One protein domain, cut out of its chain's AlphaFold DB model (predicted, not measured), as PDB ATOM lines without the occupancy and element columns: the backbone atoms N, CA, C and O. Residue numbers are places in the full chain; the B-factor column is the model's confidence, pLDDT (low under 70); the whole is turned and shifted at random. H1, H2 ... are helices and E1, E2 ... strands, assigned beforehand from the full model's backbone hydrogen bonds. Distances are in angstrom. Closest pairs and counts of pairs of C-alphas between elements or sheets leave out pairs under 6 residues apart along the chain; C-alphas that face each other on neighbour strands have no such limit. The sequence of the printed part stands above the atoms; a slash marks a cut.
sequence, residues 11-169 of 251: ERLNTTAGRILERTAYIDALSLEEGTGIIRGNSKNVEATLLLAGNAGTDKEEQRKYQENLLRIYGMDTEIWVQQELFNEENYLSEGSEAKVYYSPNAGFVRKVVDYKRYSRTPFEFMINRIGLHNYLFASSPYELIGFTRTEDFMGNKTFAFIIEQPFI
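This is residues 11 to 169 of the 251 residues of an uncharacterized protein of Arachidicoccus ginsenosidivorans (UniProt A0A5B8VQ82). A strongly twisted antiparallel sheet of five strands makes one half of the domain, and crossed helices packed together at its E5 edge make the other. H3 is the core of the helices, touching the other four; H4 and H5 reach over the sheet at E5, while H1 and E1 lie beyond H3, away from the sheet. The printed part has 159 residues, with five named helices and six named strands in the order H1 E1 H2 H3 H4 E2 E3 E4 H5 E5 E6, and is of mixed class. It is compact, with a radius of gyration of the C-alphas of 15.2 A, and spans 43 by 37 by 28 A.

The sheet runs E2, residues 92 to 95, E3, residues 99 to 103, E4, residues 109 to 114, E6, residues 158 to 167, and E5, residues 144 to 152. E2, E3 and E4 form a meander, each strand the antiparallel neighbour of the one before. Hairpin E2 and E3 has N 93 and O 101 within hydrogen-bond range at 2.8 A; hairpin E3 and E4 has N 102 and O 111 at 2.8 A. E4 and E6 have N 112 and O 164 at 2.8 A; hairpin E5 and E6 has N 151 and O 159 at 2.8 A. E5 bends by 59 degrees at residue 147. H5, residues 123 to 137, lies over E5 at a height over the sheet of 10.3 A, its local plane fitted to just 6 C-alphas of the sheet. E4, H5 and E5 form a split strand-helix-strand unit, two strands running the same way with E6 between them, its crossover right-handed. H4, residues 60 to 77, lies over E6 and E5 at a height of 10.4 A and runs across the strands, at 67 degrees to E5 on the local plane. H4 and H5 with the sheet make two layers, helices on one face. The hub H3, residues 43 to 52, only grazes the sheet. It makes a hairpin with H4, closest at the C-alphas of Leu 52 and Gln 67, 6.4 A. H2, residues 35 to 40, touches H5 about perpendicular at 85 degrees, with the C-alphas of Ile 38 and Gly 132 closest at 4.2 A. H1, residues 11 to 21, touches H3 at a steep tilt of 62 degrees, with the C-alphas of Ala 17 and Glu 47 closest at 5.7 A. E1, residues 25 to 27, pairs with no named strand. Every O i to N i+4 pair is within range in H1, H2, H3 and H4, and 8 of 11 in H5.

H1 begins at C-alpha 11 (34.607, 64.946, 67.455) and E6 ends at C-alpha 167 (34.409, 36.749, 81.121). From first to last C-alpha E6 measures 28.0 A, H4 25.5 A, E5 23.2 A and H5 19.9 A.

The C-alphas farthest apart, of Thr 24 and Met 155, are 47.2 A apart. The printed part has no cut; the link from H4 to E2 is long, with 14 residues. The mean pLDDT of the printed part is 92.2, with residues 54 and 56 to 58 under 70.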
ATOM      1  N   GLU A  11      35.974  64.807  67.968       96.50
ATOM      2  CA  GLU A  11      34.607  64.946  67.455       96.50
ATOM      3  C   GLU A  11      34.390  64.012  66.260       96.50
ATOM      4  O   GLU A  11      33.428  63.231  66.220       96.50
ATOM      5  N   ARG A  12      35.327  64.024  65.305       95.81
ATOM      6  CA  ARG A  12      35.279  63.144  64.135       95.81
ATOM      7  C   ARG A  12      35.476  61.676  64.501       95.81
ATOM      8  O   ARG A  12      34.804  60.824  63.909       95.81
ATOM      9  N   LEU A  13      36.372  61.377  65.443       96.19
ATOM     10  CA  LEU A  13      36.596  60.030  65.972       96.19
ATOM     11  C   LEU A  13      35.301  59.470  66.559       96.19
ATOM     12  O   LEU A  13      34.818  58.448  66.076       96.19
ATOM     13  N   ASN A  14      34.700  60.180  67.513       96.94
ATOM     14  CA  ASN A  14      33.499  59.740  68.221       96.94
ATOM     15  C   ASN A  14      32.304  59.612  67.271       96.94
ATOM     16  O   ASN A  14      31.582  58.618  67.311       96.94
ATOM     17  N   THR A  15      32.133  60.563  66.348       97.38
ATOM     18  CA  THR A  15      31.070  60.501  65.331       97.38
ATOM     19  C   THR A  15      31.230  59.281  64.422       97.38
ATOM     20  O   THR A  15      30.257  58.591  64.111       97.38
ATOM     21  N   THR A  16      32.457  58.986  63.984       96.50
ATOM     22  CA  THR A  16      32.707  57.841  63.097       96.50
ATOM     23  C   THR A  16      32.602  56.516  63.853       96.50
ATOM     24  O   THR A  16      32.011  55.570  63.334       96.50
ATOM     25  N   ALA A  17      33.110  56.451  65.086       97.19
ATOM     26  CA  ALA A  17      32.967  55.295  65.963       97.19
ATOM     27  C   ALA A  17      31.491  54.999  66.266       97.19
ATOM     28  O   ALA A  17      31.074  53.849  66.148       97.19
ATOM     29  N   GLY A  18      30.680  56.028  66.541       97.69
ATOM     30  CA  GLY A  18      29.230  55.906  66.718       97.69
ATOM     31  C   GLY A  18      28.551  55.243  65.519       97.69
ATOM     32  O   GLY A  18      27.834  54.259  65.680       97.69
ATOM     33  N   ARG A  19      28.880  55.676  64.296       96.69
ATOM     34  CA  ARG A  19      28.370  55.041  63.066       96.69
ATOM     35  C   ARG A  19      28.790  53.578  62.922       96.69
ATOM     36  O   ARG A  19      28.016  52.762  62.428       96.69
ATOM     37  N   ILE A  20      30.002  53.222  63.349       96.50
ATOM     38  CA  ILE A  20      30.462  51.825  63.339       96.50
ATOM     39  C   ILE A  20      29.684  50.994  64.367       96.50
ATOM     40  O   ILE A  20      29.216  49.903  64.043       96.50
ATOM     41  N   LEU A  21      29.485  51.518  65.578       96.69
ATOM     42  CA  LEU A  21      28.695  50.872  66.633       96.69
ATOM     43  C   LEU A  21      27.233  50.660  66.201       96.69
ATOM     44  O   LEU A  21      26.666  49.595  66.441       96.69
ATOM     45  N   GLU A  22      26.658  51.632  65.490       96.19
ATOM     46  CA  GLU A  22      25.323  51.566  64.878       96.19
ATOM     47  C   GLU A  22      25.268  50.708  63.605       96.19
ATOM     48  O   GLU A  22      24.194  50.512  63.037       96.19
ATOM     49  N   ARG A  23      26.412  50.178  63.149       93.31
ATOM     50  CA  ARG A  23      26.554  49.385  61.917       93.31
ATOM     51  C   ARG A  23      26.116  50.128  60.652       93.31
ATOM     52  O   ARG A  23      25.656  49.508  59.700       93.31
ATOM     53  N   THR A  24      26.291  51.446  60.621       94.31
ATOM     54  CA  THR A  24      26.125  52.291  59.425       94.31
ATOM     55  C   THR A  24      27.468  52.610  58.751       94.31
ATOM     56  O   THR A  24      27.520  53.166  57.654       94.31
ATOM     57  N   ALA A  25      28.579  52.207  59.373       93.25
ATOM     58  CA  ALA A  25      29.923  52.215  58.806       93.25
ATOM     59  C   ALA A  25      30.725  50.995  59.291       93.25
ATOM     60  O   ALA A  25      30.339  50.333  60.254       93.25
ATOM     61  N   TYR A  26      31.854  50.701  58.646       92.12
ATOM     62  CA  TYR A  26      32.779  49.656  59.085       92.12
ATOM     63  C   TYR A  26      34.239  50.009  58.778       92.12
ATOM     64  O   TYR A  26      34.532  50.814  57.890       92.12
ATOM     65  N   ILE A  27      35.151  49.398  59.537       90.62
ATOM     66  CA  ILE A  27      36.597  49.477  59.308       90.62
ATOM     67  C   ILE A  27      36.945  48.415  58.269       90.62
ATOM     68  O   ILE A  27      36.797  47.224  58.533       90.62
ATOM     69  N   ASP A  28      37.421  48.836  57.102       87.88
ATOM     70  CA  ASP A  28      37.663  47.988  55.926       87.88
ATOM     71  C   ASP A  28      38.917  47.101  56.061       87.88
ATOM     72  O   ASP A  28      39.442  46.595  55.081       87.88
ATOM     73  N   ALA A  29      39.383  46.851  57.285       87.56
ATOM     74  CA  ALA A  29      40.358  45.803  57.572       87.56
ATOM     75  C   ALA A  29      39.700  44.414  57.613       87.56
ATOM     76  O   ALA A  29      40.313  43.429  57.216       87.56
ATOM     77  N   LEU A  30      38.445  44.340  58.061       90.50
ATOM     78  CA  LEU A  30      37.654  43.115  58.161       90.50
ATOM     79  C   LEU A  30      36.368  43.254  57.334       90.50
ATOM     80  O   LEU A  30      35.920  44.367  57.048       90.50
ATOM     81  N   SER A  31      35.743  42.133  56.964       90.88
ATOM     82  CA  SER A  31      34.389  42.166  56.399       90.88
ATOM     83  C   SER A  31      33.382  42.740  57.404       90.88
ATOM     84  O   SER A  31      33.646  42.820  58.604       90.88
ATOM     85  N   LEU A  32      32.192  43.118  56.926       90.75
ATOM     86  CA  LEU A  32      31.137  43.667  57.786       90.75
ATOM     87  C   LEU A  32      30.755  42.712  58.935       90.75
ATOM     88  O   LEU A  32      30.522  43.161  60.057       90.75
ATOM     89  N   GLU A  33      30.714  41.403  58.673       93.62
ATOM     90  CA  GLU A  33      30.399  40.388  59.686       93.62
ATOM     91  C   GLU A  33      31.537  40.220  60.696       93.62
ATOM     92  O   GLU A  33      31.304  40.282  61.905       93.62
ATOM     93  N   GLU A  34      32.776  40.094  60.224       95.50
ATOM     94  CA  GLU A  34      33.968  39.997  61.078       95.50
ATOM     95  C   GLU A  34      34.150  41.257  61.943       95.50
ATOM     96  O   GLU A  34      34.489  41.171  63.124       95.50
ATOM     97  N   GLY A  35      33.826  42.435  61.397       95.06
ATOM     98  CA  GLY A  35      33.841  43.718  62.101       95.06
ATOM     99  C   GLY A  35      32.920  43.767  63.326       95.06
ATOM    100  O   GLY A  35      33.154  44.559  64.241       95.06
ATOM    101  N   THR A  36      31.929  42.871  63.429       96.81
ATOM    102  CA  THR A  36      31.124  42.738  64.656       96.81
ATOM    103  C   THR A  36      31.958  42.318  65.865       96.81
ATOM    104  O   THR A  36      31.602  42.655  66.994       96.81
ATOM    105  N   GLY A  37      33.087  41.635  65.654       97.94
ATOM    106  CA  GLY A  37      34.029  41.307  66.715       97.94
ATOM    107  C   GLY A  37      34.751  42.536  67.280       97.94
ATOM    108  O   GLY A  37      34.934  42.632  68.494       97.94
ATOM    109  N   ILE A  38      35.059  43.528  66.432       97.62
ATOM    110  CA  ILE A  38      35.608  44.820  66.878       97.62
ATOM    111  C   ILE A  38      34.577  45.541  67.756       97.62
ATOM    112  O   ILE A  38      34.925  46.019  68.833       97.62
ATOM    113  N   ILE A  39      33.305  45.552  67.343       98.06
ATOM    114  CA  ILE A  39      32.198  46.157  68.105       98.06
ATOM    115  C   ILE A  39      31.996  45.455  69.457       98.06
ATOM    116  O   ILE A  39      31.845  46.121  70.478       98.06
ATOM    117  N   ARG A  40      32.046  44.114  69.491       97.94
ATOM    118  CA  ARG A  40      32.016  43.330  70.744       97.94
ATOM    119  C   ARG A  40      33.188  43.645  71.670       97.94
ATOM    120  O   ARG A  40      33.081  43.405  72.862       97.94
ATOM    121  N   GLY A  41      34.270  44.203  71.126       97.50
ATOM    122  CA  GLY A  41      35.396  44.713  71.893       97.50
ATOM    123  C   GLY A  41      35.112  45.974  72.702       97.50
ATOM    124  O   GLY A  41      35.995  46.355  73.459       97.50
ATOM    125  N   ASN A  42      33.910  46.557  72.575       98.12
ATOM    126  CA  ASN A  42      33.418  47.826  73.125       98.12
ATOM    127  C   ASN A  42      33.809  49.089  72.324       98.12
ATOM    128  O   ASN A  42      34.550  49.031  71.342       98.12
ATOM    129  N   SER A  43      33.268  50.248  72.727       98.06
ATOM    130  CA  SER A  43      33.495  51.531  72.044       98.06
ATOM    131  C   SER A  43      34.968  51.938  72.017       98.06
ATOM    132  O   SER A  43      35.457  52.354  70.970       98.06
ATOM    133  N   LYS A  44      35.708  51.714  73.112       98.25
ATOM    134  CA  LYS A  44      37.147  52.006  73.185       98.25
ATOM    135  C   LYS A  44      37.916  51.194  72.153       98.25
ATOM    136  O   LYS A  44      38.843  51.707  71.537       98.25
ATOM    137  N   ASN A  45      37.530  49.931  71.953       98.44
ATOM    138  CA  ASN A  45      38.148  49.083  70.942       98.44
ATOM    139  C   ASN A  45      37.871  49.591  69.520       98.44
ATOM    140  O   ASN A  45      38.779  49.605  68.689       98.44
ATOM    141  N   VAL A  46      36.646  50.049  69.245       98.12
ATOM    142  CA  VAL A  46      36.287  50.668  67.959       98.12
ATOM    143  C   VAL A  46      37.108  51.937  67.721       98.12
ATOM    144  O   VAL A  46      37.756  52.044  66.685       98.12
ATOM    145  N   GLU A  47      37.128  52.860  68.682       97.81
ATOM    146  CA  GLU A  47      37.854  54.134  68.604       97.81
ATOM    147  C   GLU A  47      39.363  53.919  68.432       97.81
ATOM    148  O   GLU A  47      39.966  54.456  67.502       97.81
ATOM    149  N   ALA A  48      39.970  53.057  69.251       97.50
ATOM    150  CA  ALA A  48      41.384  52.721  69.136       97.50
ATOM    151  C   ALA A  48      41.704  52.065  67.785       97.50
ATOM    152  O   ALA A  48      42.671  52.454  67.138       97.50
ATOM    153  N   THR A  49      40.887  51.123  67.300       96.81
ATOM    154  CA  THR A  49      41.106  50.522  65.970       96.81
ATOM    155  C   THR A  49      41.013  51.579  64.870       96.81
ATOM    156  O   THR A  49      41.819  51.582  63.943       96.81
ATOM    157  N   LEU A  50      40.062  52.506  64.990       95.12
ATOM    158  CA  LEU A  50      39.821  53.584  64.036       95.12
ATOM    159  C   LEU A  50      40.955  54.616  63.986       95.12
ATOM    160  O   LEU A  50      41.244  55.157  62.921       95.12
ATOM    161  N   LEU A  51      41.600  54.888  65.121       94.75
ATOM    162  CA  LEU A  51      42.785  55.745  65.198       94.75
ATOM    163  C   LEU A  51      43.979  55.146  64.458       94.75
ATOM    164  O   LEU A  51      44.761  55.873  63.847       94.75
ATOM    165  N   LEU A  52      44.122  53.824  64.524       93.62
ATOM    166  CA  LEU A  52      45.218  53.106  63.881       93.62
ATOM    167  C   LEU A  52      44.941  52.798  62.401       93.62
ATOM    168  O   LEU A  52      45.885  52.600  61.633       93.62
ATOM    169  N   ALA A  53      43.664  52.771  62.012       87.12
ATOM    170  CA  ALA A  53      43.207  52.582  60.644       87.12
ATOM    171  C   ALA A  53      43.762  53.693  59.727       87.12
ATOM    172  O   ALA A  53      43.562  54.887  59.960       87.12
ATOM    173  N   GLY A  54      44.473  53.297  58.671       69.81
ATOM    174  CA  GLY A  54      45.013  54.192  57.647       69.81
ATOM    175  C   GLY A  54      46.490  54.527  57.831       69.81
ATOM    176  O   GLY A  54      47.062  55.211  56.985       69.81
ATOM    177  N   ASN A  55      47.129  54.023  58.887       70.56
ATOM    178  CA  ASN A  55      48.576  54.101  59.041       70.56
ATOM    179  C   ASN A  55      49.244  52.857  58.445       70.56
ATOM    180  O   ASN A  55      49.726  52.006  59.188       70.56
ATOM    181  N   ALA A  56      49.292  52.766  57.114       58.78
ATOM    182  CA  ALA A  56      50.014  51.719  56.397       58.78
ATOM    183  C   ALA A  56      51.459  52.171  56.103       58.78
ATOM    184  O   ALA A  56      51.766  52.657  55.018       58.78
ATOM    185  N   GLY A  57      52.356  52.034  57.082       61.66
ATOM    186  CA  GLY A  57      53.797  52.223  56.881       61.66
ATOM    187  C   GLY A  57      54.475  50.981  56.285       61.66
ATOM    188  O   GLY A  57      54.086  49.848  56.584       61.66
ATOM    189  N   THR A  58      55.514  51.170  55.462       63.62
ATOM    190  CA  THR A  58      56.342  50.060  54.945       63.62
ATOM    191  C   THR A  58      57.320  49.523  55.992       63.62
ATOM    192  O   THR A  58      57.639  48.334  55.968       63.62
ATOM    193  N   ASP A  59      57.769  50.367  56.926       85.81
ATOM    194  CA  ASP A  59      58.571  49.955  58.079       85.81
ATOM    195  C   ASP A  59      57.654  49.595  59.260       85.81
ATOM    196  O   ASP A  59      56.977  50.445  59.843       85.81
ATOM    197  N   LYS A  60      57.637  48.307  59.620       85.69
ATOM    198  CA  LYS A  60      56.814  47.793  60.720       85.69
ATOM    199  C   LYS A  60      57.262  48.284  62.089       85.69
ATOM    200  O   LYS A  60      56.415  48.416  62.965       85.69
ATOM    201  N   GLU A  61      58.543  48.564  62.286       89.62
ATOM    202  CA  GLU A  61      59.057  49.045  63.566       89.62
ATOM    203  C   GLU A  61      58.698  50.519  63.787       89.62
ATOM    204  O   GLU A  61      58.285  50.903  64.885       89.62
ATOM    205  N   GLU A  62      58.794  51.337  62.740       90.62
ATOM    206  CA  GLU A  62      58.340  52.729  62.768       90.62
ATOM    207  C   GLU A  62      56.818  52.811  62.956       90.62
ATOM    208  O   GLU A  62      56.347  53.487  63.875       90.62
ATOM    209  N   GLN A  63      56.057  52.036  62.169       91.12
ATOM    210  CA  GLN A  63      54.602  51.921  62.298       91.12
ATOM    211  C   GLN A  63      54.218  51.542  63.735       91.12
ATOM    212  O   GLN A  63      53.360  52.177  64.345       91.12
ATOM    213  N   ARG A  64      54.888  50.541  64.312       93.44
ATOM    214  CA  ARG A  64      54.655  50.088  65.685       93.44
ATOM    215  C   ARG A  64      54.883  51.204  66.706       93.44
ATOM    216  O   ARG A  64      54.007  51.440  67.533       93.44
ATOM    217  N   LYS A  65      56.024  51.903  66.651       93.62
ATOM    218  CA  LYS A  65      56.345  53.003  67.582       93.62
ATOM    219  C   LYS A  65      55.341  54.144  67.487       93.62
ATOM    220  O   LYS A  65      54.911  54.662  68.518       93.62
ATOM    221  N   TYR A  66      54.953  54.513  66.268       93.19
ATOM    222  CA  TYR A  66      53.926  55.524  66.058       93.19
ATOM    223  C   TYR A  66      52.599  55.091  66.687       93.19
ATOM    224  O   TYR A  66      52.016  55.845  67.461       93.19
ATOM    225  N   GLN A  67      52.142  53.867  66.401       95.56
ATOM    226  CA  GLN A  67      50.865  53.359  66.903       95.56
ATOM    227  C   GLN A  67      50.851  53.251  68.436       95.56
ATOM    228  O   GLN A  67      49.874  53.653  69.061       95.56
ATOM    229  N   GLU A  68      51.939  52.786  69.060       97.06
ATOM    230  CA  GLU A  68      52.083  52.778  70.526       97.06
ATOM    231  C   GLU A  68      51.993  54.196  71.109       97.06
ATOM    232  O   GLU A  68      51.302  54.415  72.104       97.06
ATOM    233  N   ASN A  69      52.667  55.176  70.498       96.00
ATOM    234  CA  ASN A  69      52.614  56.557  70.975       96.00
ATOM    235  C   ASN A  69      51.227  57.186  70.780       96.00
ATOM    236  O   ASN A  69      50.755  57.889  71.671       96.00
ATOM    237  N   LEU A  70      50.565  56.906  69.658       96.44
ATOM    238  CA  LEU A  70      49.211  57.375  69.384       96.44
ATOM    239  C   LEU A  70      48.213  56.822  70.409       96.44
ATOM    240  O   LEU A  70      47.463  57.592  71.002       96.44
ATOM    241  N   LEU A  71      48.250  55.511  70.677       97.94
ATOM    242  CA  LEU A  71      47.403  54.891  71.699       97.94
ATOM    243  C   LEU A  71      47.730  55.387  73.110       97.94
ATOM    244  O   LEU A  71      46.831  55.492  73.937       97.94
ATOM    245  N   ARG A  72      48.995  55.720  73.397       97.75
ATOM    246  CA  ARG A  72      49.375  56.343  74.670       97.75
ATOM    247  C   ARG A  72      48.755  57.729  74.825       97.75
ATOM    248  O   ARG A  72      48.195  57.999  75.879       97.75
ATOM    249  N   ILE A  73      48.859  58.594  73.811       97.38
ATOM    250  CA  ILE A  73      48.256  59.939  73.832       97.38
ATOM    251  C   ILE A  73      46.743  59.817  74.015       97.38
ATOM    252  O   ILE A  73      46.206  60.348  74.979       97.38
ATOM    253  N   TYR A  74      46.097  59.013  73.170       98.00
ATOM    254  CA  TYR A  74      44.672  58.717  73.275       98.00
ATOM    255  C   TYR A  74      44.286  58.200  74.669       98.00
ATOM    256  O   TYR A  74      43.332  58.680  75.272       98.00
ATOM    257  N   GLY A  75      45.054  57.253  75.214       98.25
ATOM    258  CA  GLY A  75      44.807  56.694  76.537       98.25
ATOM    259  C   GLY A  75      44.943  57.714  77.668       98.25
ATOM    260  O   GLY A  75      44.186  57.647  78.631       98.25
ATOM    261  N   MET A  76      45.885  58.653  77.564       97.75
ATOM    262  CA  MET A  76      46.044  59.730  78.544       97.75
ATOM    263  C   MET A  76      44.893  60.736  78.463       97.75
ATOM    264  O   MET A  76      44.328  61.076  79.497       97.75
ATOM    265  N   ASP A  77      44.519  61.158  77.257       97.75
ATOM    266  CA  ASP A  77      43.446  62.133  77.027       97.75
ATOM    267  C   ASP A  77      42.060  61.602  77.431       97.75
ATOM    268  O   ASP A  77      41.181  62.375  77.802       97.75
ATOM    269  N   THR A  78      41.859  60.282  77.351       97.19
ATOM    270  CA  THR A  78      40.584  59.609  77.664       97.19
ATOM    271  C   THR A  78      40.586  58.871  79.004       97.19
ATOM    272  O   THR A  78      39.648  58.135  79.297       97.19
ATOM    273  N   GLU A  79      41.626  59.059  79.825       97.00
ATOM    274  CA  GLU A  79      41.759  58.473  81.171       97.00
ATOM    275  C   GLU A  79      41.733  56.926  81.215       97.00
ATOM    276  O   GLU A  79      41.396  56.319  82.231       97.00
ATOM    277  N   ILE A  80      42.138  56.263  80.126       97.25
ATOM    278  CA  ILE A  80      42.273  54.793  80.039       97.25
ATOM    279  C   ILE A  80      43.735  54.328  79.978       97.25
ATOM    280  O   ILE A  80      44.021  53.149  79.754       97.25
ATOM    281  N   TRP A  81      44.682  55.246  80.171       97.81
ATOM    282  CA  TRP A  81      46.071  54.917  80.463       97.81
ATOM    283  C   TRP A  81      46.216  54.555  81.942       97.81
ATOM    284  O   TRP A  81      46.157  55.416  82.821       97.81
ATOM    285  N   VAL A  82      46.423  53.273  82.223       94.81
ATOM    286  CA  VAL A  82      46.502  52.749  83.588       94.81
ATOM    287  C   VAL A  82      47.965  52.653  84.003       94.81
ATOM    288  O   VAL A  82      48.796  52.091  83.287       94.81
ATOM    289  N   GLN A  83      48.282  53.195  85.174       90.62
ATOM    290  CA  GLN A  83      49.620  53.096  85.756       90.62
ATOM    291  C   GLN A  83      49.891  51.667  86.240       90.62
ATOM    292  O   GLN A  83      48.992  51.019  86.782       90.62
ATOM    293  N   GLN A  84      51.109  51.162  86.026       83.06
ATOM    294  CA  GLN A  84      51.450  49.764  86.316       83.06
ATOM    295  C   GLN A  84      51.247  49.416  87.797       83.06
ATOM    296  O   GLN A  84      50.873  48.294  88.122       83.06
ATOM    297  N   GLU A  85      51.449  50.378  88.692       81.56
ATOM    298  CA  GLU A  85      51.345  50.226  90.144       81.56
ATOM    299  C   GLU A  85      49.926  49.860  90.605       81.56
ATOM    300  O   GLU A  85      49.737  49.394  91.727       81.56
ATOM    301  N   LEU A  86      48.921  50.043  89.742       80.44
ATOM    302  CA  LEU A  86      47.544  49.622  89.998       80.44
ATOM    303  C   LEU A  86      47.338  48.109  89.809       80.44
ATOM    304  O   LEU A  86      46.299  47.582  90.208       80.44
ATOM    305  N   PHE A  87      48.313  47.402  89.229       81.75
ATOM    306  CA  PHE A  87      48.347  45.944  89.184       81.75
ATOM    307  C   PHE A  87      49.135  45.425  90.386       81.75
ATOM    308  O   PHE A  87      50.364  45.477  90.411       81.75
ATOM    309  N   ASN A  88      48.416  44.937  91.394       77.12
ATOM    310  CA  ASN A  88      49.009  44.394  92.613       77.12
ATOM    311  C   ASN A  88      49.054  42.854  92.595       77.12
ATOM    312  O   ASN A  88      48.300  42.198  91.874       77.12
ATOM    313  N   GLU A  89      49.936  42.286  93.420       75.81
ATOM    314  CA  GLU A  89      50.076  40.831  93.604       75.81
ATOM    315  C   GLU A  89      48.840  40.198  94.261       75.81
ATOM    316  O   GLU A  89      48.544  39.031  94.039       75.81
ATOM    317  N   GLU A  90      48.069  40.958  95.043       79.50
ATOM    318  CA  GLU A  90      46.873  40.437  95.723       79.50
ATOM    319  C   GLU A  90      45.766  40.031  94.743       79.50
ATOM    320  O   GLU A  90      45.004  39.103  95.008       79.50
ATOM    321  N   ASN A  91      45.691  40.710  93.597       82.56
ATOM    322  CA  ASN A  91      44.734  40.407  92.542       82.56
ATOM    323  C   ASN A  91      45.321  39.509  91.451       82.56
ATOM    324  O   ASN A  91      44.611  39.196  90.499       82.56
ATOM    325  N   TYR A  92      46.590  39.111  91.548       89.31
ATOM    326  CA  TYR A  92      47.238  38.263  90.558       89.31
ATOM    327  C   TYR A  92      46.681  36.832  90.599       89.31
ATOM    328  O   TYR A  92      46.494  36.240  91.661       89.31
ATOM    329  N   LEU A  93      46.396  36.280  89.421       84.62
ATOM    330  CA  LEU A  93      45.842  34.938  89.250       84.62
ATOM    331  C   LEU A  93      46.857  33.979  88.639       84.62
ATOM    332  O   LEU A  93      47.064  32.875  89.143       84.62
ATOM    333  N   SER A  94      47.443  34.379  87.517       85.75
ATOM    334  CA  SER A  94      48.390  33.571  86.756       85.75
ATOM    335  C   SER A  94      49.111  34.424  85.718       85.75
ATOM    336  O   SER A  94      48.686  35.534  85.393       85.75
ATOM    337  N   GLU A  95      50.180  33.886  85.146       83.75
ATOM    338  CA  GLU A  95      50.834  34.455  83.976       83.75
ATOM    339  C   GLU A  95      51.191  33.353  82.985       83.75
ATOM    340  O   GLU A  95      51.494  32.219  83.358       83.75
ATOM    341  N   GLY A  96      51.134  33.701  81.705       76.88
ATOM    342  CA  GLY A  96      51.761  32.941  80.629       76.88
ATOM    343  C   GLY A  96      52.902  33.746  80.017       76.88
ATOM    344  O   GLY A  96      53.248  34.824  80.493       76.88
ATOM    345  N   SER A  97      53.445  33.287  78.886       75.69
ATOM    346  CA  SER A  97      54.477  34.057  78.169       75.69
ATOM    347  C   SER A  97      53.985  35.389  77.581       75.69
ATOM    348  O   SER A  97      54.785  36.135  77.029       75.69
ATOM    349  N   GLU A  98      52.680  35.659  77.638       81.00
ATOM    350  CA  GLU A  98      52.013  36.756  76.919       81.00
ATOM    351  C   GLU A  98      51.285  37.740  77.793       81.00
ATOM    352  O   GLU A  98      51.224  38.926  77.478       81.00
ATOM    353  N   ALA A  99      50.652  37.230  78.836       88.31
ATOM    354  CA  ALA A  99      49.737  38.013  79.616       88.31
ATOM    355  C   ALA A  99      49.857  37.650  81.081       88.31
ATOM    356  O   ALA A  99      49.964  36.474  81.441       88.31
ATOM    357  N   LYS A 100      49.771  38.687  81.906       92.19
ATOM    358  CA  LYS A 100      49.495  38.558  83.330       92.19
ATOM    359  C   LYS A 100      47.995  38.683  83.538       92.19
ATOM    360  O   LYS A 100      47.369  39.603  83.004       92.19
ATOM    361  N   VAL A 101      47.424  37.741  84.272       92.50
ATOM    362  CA  VAL A 101      45.992  37.631  84.532       92.50
ATOM    363  C   VAL A 101      45.726  38.030  85.973       92.50
ATOM    364  O   VAL A 101      46.407  37.580  86.892       92.50
ATOM    365  N   TYR A 102      44.709  38.860  86.161       93.19
ATOM    366  CA  TYR A 102      44.296  39.400  87.443       93.19
ATOM    367  C   TYR A 102      42.789  39.221  87.632       93.19
ATOM    368  O   TYR A 102      42.026  39.173  86.657       93.19
ATOM    369  N   TYR A 103      42.334  39.184  88.881       89.31
ATOM    370  CA  TYR A 103      40.928  39.409  89.194       89.31
ATOM    371  C   TYR A 103      40.504  40.772  88.648       89.31
ATOM    372  O   TYR A 103      41.176  41.784  88.860       89.31
ATOM    373  N   SER A 104      39.390  40.802  87.917       88.00
ATOM    374  CA  SER A 104      38.808  42.076  87.516       88.00
ATOM    375  C   SER A 104      38.033  42.688  88.693       88.00
ATOM    376  O   SER A 104      37.343  41.960  89.412       88.00
ATOM    377  N   PRO A 105      38.063  44.025  88.860       83.56
ATOM    378  CA  PRO A 105      37.092  44.740  89.687       83.56
ATOM    379  C   PRO A 105      35.635  44.487  89.256       83.56
ATOM    380  O   PRO A 105      34.720  44.593  90.072       83.56
ATOM    381  N   ASN A 106      35.413  44.141  87.985       86.44
ATOM    382  CA  ASN A 106      34.115  43.746  87.459       86.44
ATOM    383  C   ASN A 106      33.853  42.275  87.792       86.44
ATOM    384  O   ASN A 106      34.509  41.362  87.283       86.44
ATOM    385  N   ALA A 107      32.860  42.038  88.653       87.69
ATOM    386  CA  ALA A 107      32.478  40.693  89.059       87.69
ATOM    387  C   ALA A 107      32.150  39.816  87.838       87.69
ATOM    388  O   ALA A 107      31.359  40.194  86.976       87.69
ATOM    389  N   GLY A 108      32.740  38.620  87.791       91.31
ATOM    390  CA  GLY A 108      32.539  37.678  86.687       91.31
ATOM    391  C   GLY A 108      33.471  37.882  85.491       91.31
ATOM    392  O   GLY A 108      33.253  37.234  84.473       91.31
ATOM    393  N   PHE A 109      34.509  38.713  85.614       94.69
ATOM    394  CA  PHE A 109      35.545  38.902  84.598       94.69
ATOM    395  C   PHE A 109      36.946  38.654  85.168       94.69
ATOM    396  O   PHE A 109      37.186  38.728  86.375       94.69
ATOM    397  N   VAL A 110      37.889  38.382  84.272       94.81
ATOM    398  CA  VAL A 110      39.329  38.460  84.526       94.81
ATOM    399  C   VAL A 110      39.913  39.579  83.690       94.81
ATOM    400  O   VAL A 110      39.490  39.810  82.555       94.81
ATOM    401  N   ARG A 111      40.900  40.269  84.249       95.25
ATOM    402  CA  ARG A 111      41.647  41.312  83.557       95.25
ATOM    403  C   ARG A 111      42.985  40.749  83.107       95.25
ATOM    404  O   ARG A 111      43.674  40.104  83.889       95.25
ATOM    405  N   LYS A 112      43.363  40.998  81.857       95.44
ATOM    406  CA  LYS A 112      44.642  40.569  81.291       95.44
ATOM    407  C   LYS A 112      45.458  41.788  80.879       95.44
ATOM    408  O   LYS A 112      44.948  42.652  80.169       95.44
ATOM    409  N   VAL A 113      46.717  41.831  81.305       95.38
ATOM    410  CA  VAL A 113      47.725  42.777  80.810       95.38
ATOM    411  C   VAL A 113      48.571  42.036  79.791       95.38
ATOM    412  O   VAL A 113      49.314  41.133  80.167       95.38
ATOM    413  N   VAL A 114      48.411  42.372  78.513       95.25
ATOM    414  CA  VAL A 114      48.900  41.570  77.386       95.25
ATOM    415  C   VAL A 114      50.045  42.285  76.676       95.25
ATOM    416  O   VAL A 114      49.863  43.380  76.133       95.25
ATOM    417  N   ASP A 115      51.207  41.634  76.623       94.31
ATOM    418  CA  ASP A 115      52.274  41.987  75.692       94.31
ATOM    419  C   ASP A 115      51.898  41.492  74.292       94.31
ATOM    420  O   ASP A 115      52.050  40.323  73.927       94.31
ATOM    421  N   TYR A 116      51.386  42.415  73.481       94.25
ATOM    422  CA  TYR A 116      50.918  42.096  72.139       94.25
ATOM    423  C   TYR A 116      52.034  41.614  71.203       94.25
ATOM    424  O   TYR A 116      51.750  40.923  70.219       94.25
ATOM    425  N   LYS A 117      53.304  41.945  71.490       92.38
ATOM    426  CA  LYS A 117      54.436  41.696  70.581       92.38
ATOM    427  C   LYS A 117      54.735  40.221  70.397       92.38
ATOM    428  O   LYS A 117      55.398  39.850  69.429       92.38
ATOM    429  N   ARG A 118      54.225  39.363  71.284       89.00
ATOM    430  CA  ARG A 118      54.375  37.916  71.144       89.00
ATOM    431  C   ARG A 118      53.790  37.388  69.835       89.00
ATOM    432  O   ARG A 118      54.394  36.514  69.216       89.00
ATOM    433  N   TYR A 119      52.634  37.910  69.428       90.00
ATOM    434  CA  TYR A 119      51.873  37.400  68.281       90.00
ATOM    435  C   TYR A 119      51.393  38.474  67.310       90.00
ATOM    436  O   TYR A 119      50.676  38.173  66.358       90.00
ATOM    437  N   SER A 120      51.757  39.732  67.523       92.81
ATOM    438  CA  SER A 120      51.372  40.830  66.644       92.81
ATOM    439  C   SER A 120      52.547  41.779  66.461       92.81
ATOM    440  O   SER A 120      53.225  42.137  67.419       92.81
ATOM    441  N   ARG A 121      52.809  42.187  65.219       92.69
ATOM    442  CA  ARG A 121      53.932  43.082  64.902       92.69
ATOM    443  C   ARG A 121      53.595  44.536  65.194       92.69
ATOM    444  O   ARG A 121      54.494  45.330  65.453       92.69
ATOM    445  N   THR A 122      52.312  44.883  65.149       94.44
ATOM    446  CA  THR A 122      51.820  46.232  65.420       94.44
ATOM    447  C   THR A 122      50.588  46.198  66.330       94.44
ATOM    448  O   THR A 122      49.863  45.198  66.342       94.44
ATOM    449  N   PRO A 123      50.314  47.287  67.073       96.44
ATOM    450  CA  PRO A 123      49.063  47.457  67.804       96.44
ATOM    451  C   PRO A 123      47.818  47.231  66.936       96.44
ATOM    452  O   PRO A 123      46.871  46.595  67.385       96.44
ATOM    453  N   PHE A 124      47.824  47.675  65.675       95.06
ATOM    454  CA  PHE A 124      46.701  47.450  64.764       95.06
ATOM    455  C   PHE A 124      46.468  45.962  64.480       95.06
ATOM    456  O   PHE A 124      45.337  45.491  64.564       95.06
ATOM    457  N   GLU A 125      47.535  45.197  64.223       93.94
ATOM    458  CA  GLU A 125      47.439  43.746  64.025       93.94
ATOM    459  C   GLU A 125      46.854  43.053  65.265       93.94
ATOM    460  O   GLU A 125      46.000  42.179  65.126       93.94
ATOM    461  N   PHE A 126      47.236  43.491  66.470       96.19
ATOM    462  CA  PHE A 126      46.656  42.987  67.718       96.19
ATOM    463  C   PHE A 126      45.152  43.273  67.810       96.19
ATOM    464  O   PHE A 126      44.369  42.361  68.066       96.19
ATOM    465  N   MET A 127      44.731  44.510  67.551       96.81
ATOM    466  CA  MET A 127      43.321  44.912  67.625       96.81
ATOM    467  C   MET A 127      42.449  44.121  66.645       96.81
ATOM    468  O   MET A 127      41.371  43.647  67.009       96.81
ATOM    469  N   ILE A 128      42.935  43.919  65.419       95.69
ATOM    470  CA  ILE A 128      42.211  43.178  64.384       95.69
ATOM    471  C   ILE A 128      42.166  41.679  64.690       95.69
ATOM    472  O   ILE A 128      41.096  41.077  64.627       95.69
ATOM    473  N   ASN A 129      43.296  41.072  65.053       95.69
ATOM    474  CA  ASN A 129      43.392  39.625  65.231       95.69
ATOM    475  C   ASN A 129      42.956  39.181  66.634       95.69
ATOM    476  O   ASN A 129      42.041  38.373  66.785       95.69
ATOM    477  N   ARG A 130      43.598  39.720  67.675       94.88
ATOM    478  CA  ARG A 130      43.429  39.257  69.060       94.88
ATOM    479  C   ARG A 130      42.142  39.737  69.703       94.88
ATOM    480  O   ARG A 130      41.657  39.031  70.572       94.88
ATOM    481  N   ILE A 131      41.569  40.866  69.281       97.69
ATOM    482  CA  ILE A 131      40.250  41.308  69.761       97.69
ATOM    483  C   ILE A 131      39.188  41.078  68.685       97.69
ATOM    484  O   ILE A 131      38.255  40.317  68.915       97.69
ATOM    485  N   GLY A 132      39.337  41.673  67.498       97.69
ATOM    486  CA  GLY A 132      38.346  41.606  66.420       97.69
ATOM    487  C   GLY A 132      37.985  40.177  66.005       97.69
ATOM    488  O   GLY A 132      36.875  39.713  66.260       97.69
ATOM    489  N   LEU A 133      38.922  39.453  65.391       97.69
ATOM    490  CA  LEU A 133      38.678  38.090  64.913       97.69
ATOM    491  C   LEU A 133      38.400  37.107  66.052       97.69
ATOM    492  O   LEU A 133      37.527  36.251  65.902       97.69
ATOM    493  N   HIS A 134      39.067  37.243  67.204       97.94
ATOM    494  CA  HIS A 134      38.743  36.436  68.389       97.94
ATOM    495  C   HIS A 134      37.275  36.599  68.789       97.94
ATOM    496  O   HIS A 134      36.552  35.612  68.903       97.94
ATOM    497  N   ASN A 135      36.794  37.832  68.934       98.38
ATOM    498  CA  ASN A 135      35.411  38.110  69.325       98.38
ATOM    499  C   ASN A 135      34.389  37.714  68.260       98.38
ATOM    500  O   ASN A 135      33.211  37.513  68.574       98.38
ATOM    501  N   TYR A 136      34.804  37.648  66.998       97.81
ATOM    502  CA  TYR A 136      33.973  37.135  65.922       97.81
ATOM    503  C   TYR A 136      33.839  35.606  66.009       97.81
ATOM    504  O   TYR A 136      32.724  35.100  66.133       97.81
ATOM    505  N   LEU A 137      34.965  34.884  66.037       97.06
ATOM    506  CA  LEU A 137      35.020  33.414  66.009       97.06
ATOM    507  C   LEU A 137      34.613  32.761  67.339       97.06
ATOM    508  O   LEU A 137      34.036  31.670  67.372       97.06
ATOM    509  N   PHE A 138      34.906  33.435  68.448       96.56
ATOM    510  CA  PHE A 138      34.742  32.951  69.817       96.56
ATOM    511  C   PHE A 138      33.908  33.930  70.646       96.56
ATOM    512  O   PHE A 138      34.210  34.230  71.798       96.56
ATOM    513  N   ALA A 139      32.788  34.379  70.073       95.31
ATOM    514  CA  ALA A 139      31.875  35.375  70.645       95.31
ATOM    515  C   ALA A 139      31.344  35.072  72.060       95.31
ATOM    516  O   ALA A 139      30.731  35.924  72.691       95.31
ATOM    517  N   SER A 140      31.539  33.848  72.547       93.19
ATOM    518  CA  SER A 140      31.079  33.403  73.859       93.19
ATOM    519  C   SER A 140      32.108  33.591  74.987       93.19
ATOM    520  O   SER A 140      31.816  33.257  76.135       93.19
ATOM    521  N   SER A 141      33.294  34.095  74.639       95.81
ATOM    522  CA  SER A 141      34.404  34.468  75.522       95.81
ATOM    523  C   SER A 141      35.103  35.736  74.996       95.81
ATOM    524  O   SER A 141      36.320  35.718  74.769       95.81
ATOM    525  N   PRO A 142      34.339  36.821  74.742       97.19
ATOM    526  CA  PRO A 142      34.863  38.010  74.095       97.19
ATOM    527  C   PRO A 142      35.873  38.733  74.986       97.19
ATOM    528  O   PRO A 142      35.823  38.651  76.213       97.19
ATOM    529  N   TYR A 143      36.757  39.466  74.335       98.12
ATOM    530  CA  TYR A 143      37.618  40.461  74.931       98.12
ATOM    531  C   TYR A 143      37.008  41.842  74.807       98.12
ATOM    532  O   TYR A 143      36.607  42.230  73.715       98.12
ATOM    533  N   GLU A 144      37.025  42.599  75.894       98.12
ATOM    534  CA  GLU A 144      36.719  44.025  75.907       98.12
ATOM    535  C   GLU A 144      37.989  44.828  76.176       98.12
ATOM    536  O   GLU A 144      38.765  44.484  77.069       98.12
ATOM    537  N   LEU A 145      38.212  45.911  75.428       98.56
ATOM    538  CA  LEU A 145      39.353  46.788  75.676       98.56
ATOM    539  C   LEU A 145      39.075  47.677  76.892       98.56
ATOM    540  O   LEU A 145      38.137  48.474  76.890       98.56
ATOM    541  N   ILE A 146      39.918  47.581  77.916       97.88
ATOM    542  CA  ILE A 146      39.831  48.432  79.106       97.88
ATOM    543  C   ILE A 146      40.720  49.658  78.961       97.88
ATOM    544  O   ILE A 146      40.302  50.756  79.320       97.88
ATOM    545  N   GLY A 147      41.917  49.479  78.408       98.06
ATOM    546  CA  GLY A 147      42.880  50.556  78.270       98.06
ATOM    547  C   GLY A 147      44.264  50.063  77.888       98.06
ATOM    548  O   GLY A 147      44.434  48.967  77.349       98.06
ATOM    549  N   PHE A 148      45.261  50.881  78.202       98.25
ATOM    550  CA  PHE A 148      46.662  50.621  77.886       98.25
ATOM    551  C   PHE A 148      47.531  50.869  79.107       98.25
ATOM    552  O   PHE A 148      47.164  51.615  80.014       98.25
ATOM    553  N   THR A 149      48.704  50.254  79.123       96.81
ATOM    554  CA  THR A 149      49.707  50.498  80.153       96.81
ATOM    555  C   THR A 149      51.105  50.320  79.585       96.81
ATOM    556  O   THR A 149      51.302  49.977  78.413       96.81
ATOM    557  N   ARG A 150      52.095  50.549  80.438       94.12
ATOM    558  CA  ARG A 150      53.478  50.208  80.176       94.12
ATOM    559  C   ARG A 150      53.971  49.333  81.313       94.12
ATOM    560  O   ARG A 150      54.015  49.794  82.443       94.12
ATOM    561  N   THR A 151      54.304  48.089  80.997       88.88
ATOM    562  CA  THR A 151      54.885  47.146  81.948       88.88
ATOM    563  C   THR A 151      56.397  47.308  81.982       88.88
ATOM    564  O   THR A 151      57.009  47.628  80.966       88.88
ATOM    565  N   GLU A 152      56.999  47.090  83.139       87.88
ATOM    566  CA  GLU A 152      58.440  47.091  83.360       87.88
ATOM    567  C   GLU A 152      58.861  45.727  83.910       87.88
ATOM    568  O   GLU A 152      58.273  45.231  84.877       87.88
ATOM    569  N   ASP A 153      59.831  45.091  83.251       82.88
ATOM    570  CA  ASP A 153      60.426  43.840  83.725       82.88
ATOM    571  C   ASP A 153      61.518  44.091  84.783       82.88
ATOM    572  O   ASP A 153      61.908  45.224  85.061       82.88
ATOM    573  N   PHE A 154      62.056  43.018  85.372       80.94
ATOM    574  CA  PHE A 154      63.112  43.106  86.392       80.94
ATOM    575  C   PHE A 154      64.421  43.742  85.891       80.94
ATOM    576  O   PHE A 154      65.275  44.099  86.701       80.94
ATOM    577  N   MET A 155      64.602  43.863  84.573       85.31
ATOM    578  CA  MET A 155      65.755  44.508  83.945       85.31
ATOM    579  C   MET A 155      65.491  45.988  83.617       85.31
ATOM    580  O   MET A 155      66.379  46.654  83.086       85.31
ATOM    581  N   GLY A 156      64.302  46.511  83.929       84.31
ATOM    582  CA  GLY A 156      63.894  47.881  83.621       84.31
ATOM    583  C   GLY A 156      63.428  48.081  82.175       84.31
ATOM    584  O   GLY A 156      63.290  49.218  81.711       84.31
ATOM    585  N   ASN A 157      63.199  47.001  81.416       85.88
ATOM    586  CA  ASN A 157      62.690  47.122  80.056       85.88
ATOM    587  C   ASN A 157      61.203  47.438  80.097       85.88
ATOM    588  O   ASN A 157      60.399  46.682  80.643       85.88
ATOM    589  N   LYS A 158      60.839  48.553  79.465       89.12
ATOM    590  CA  LYS A 158      59.464  49.034  79.451       89.12
ATOM    591  C   LYS A 158      58.727  48.648  78.172       89.12
ATOM    592  O   LYS A 158      59.030  49.200  77.108       89.12
ATOM    593  N   THR A 159      57.685  47.839  78.293       91.56
ATOM    594  CA  THR A 159      56.881  47.309  77.186       91.56
ATOM    595  C   THR A 159      55.473  47.897  77.191       91.56
ATOM    596  O   THR A 159      54.808  47.943  78.218       91.56
ATOM    597  N   PHE A 160      55.009  48.388  76.039       95.75
ATOM    598  CA  PHE A 160      53.610  48.786  75.867       95.75
ATOM    599  C   PHE A 160      52.716  47.544  75.923       95.75
ATOM    600  O   PHE A 160      52.990  46.572  75.219       95.75
ATOM    601  N   ALA A 161      51.643  47.597  76.705       96.69
ATOM    602  CA  ALA A 161      50.721  46.485  76.874       96.69
ATOM    603  C   ALA A 161      49.262  46.938  76.762       96.69
ATOM    604  O   ALA A 161      48.902  48.061  77.129       96.69
ATOM    605  N   PHE A 162      48.420  46.031  76.276       97.94
ATOM    606  CA  PHE A 162      46.971  46.207  76.269       97.94
ATOM    607  C   PHE A 162      46.384  45.689  77.574       97.94
ATOM    608  O   PHE A 162      46.840  44.678  78.105       97.94
ATOM    609  N   ILE A 163      45.341  46.350  78.062       97.62
ATOM    610  CA  ILE A 163      44.540  45.863  79.180       97.62
ATOM    611  C   ILE A 163      43.189  45.468  78.620       97.62
ATOM    612  O   ILE A 163      42.446  46.319  78.127       97.62
ATOM    613  N   ILE A 164      42.873  44.185  78.713       97.69
ATOM    614  CA  ILE A 164      41.601  43.639  78.249       97.69
ATOM    615  C   ILE A 164      40.882  42.928  79.386       97.69
ATOM    616  O   ILE A 164      41.509  42.435  80.326       97.69
ATOM    617  N   GLU A 165      39.564  42.853  79.290       97.06
ATOM    618  CA  GLU A 165      38.746  41.989  80.132       97.06
ATOM    619  C   GLU A 165      38.157  40.846  79.331       97.06
ATOM    620  O   GLU A 165      37.833  40.990  78.157       97.06
ATOM    621  N   GLN A 166      38.032  39.700  79.988       96.25
ATOM    622  CA  GLN A 166      37.393  38.506  79.460       96.25
ATOM    623  C   GLN A 166      36.441  37.961  80.522       96.25
ATOM    624  O   GLN A 166      36.804  37.979  81.702       96.25
ATOM    625  N   PRO A 167      35.255  37.443  80.160       95.50
ATOM    626  CA  PRO A 167      34.409  36.749  81.121       95.50
ATOM    627  C   PRO A 167      35.183  35.646  81.847       95.50
ATOM    628  O   PRO A 167      35.915  34.877  81.225       95.50
ATOM    629  N   PHE A 168      35.011  35.548  83.161       94.00
ATOM    630  CA  PHE A 168      35.534  34.443  83.949       94.00
ATOM    631  C   PHE A 168      34.697  33.196  83.666       94.00
ATOM    632  O   PHE A 168      33.511  33.121  84.000       94.00
ATOM    633  N   ILE A 169      35.321  32.205  83.040       93.56
ATOM    634  CA  ILE A 169      34.639  30.999  82.577       93.56
ATOM    635  C   ILE A 169      34.838  29.891  83.599       93.56
ATOM    636  O   ILE A 169      35.955  29.461  83.866       93.56
TER     637      ILE A 169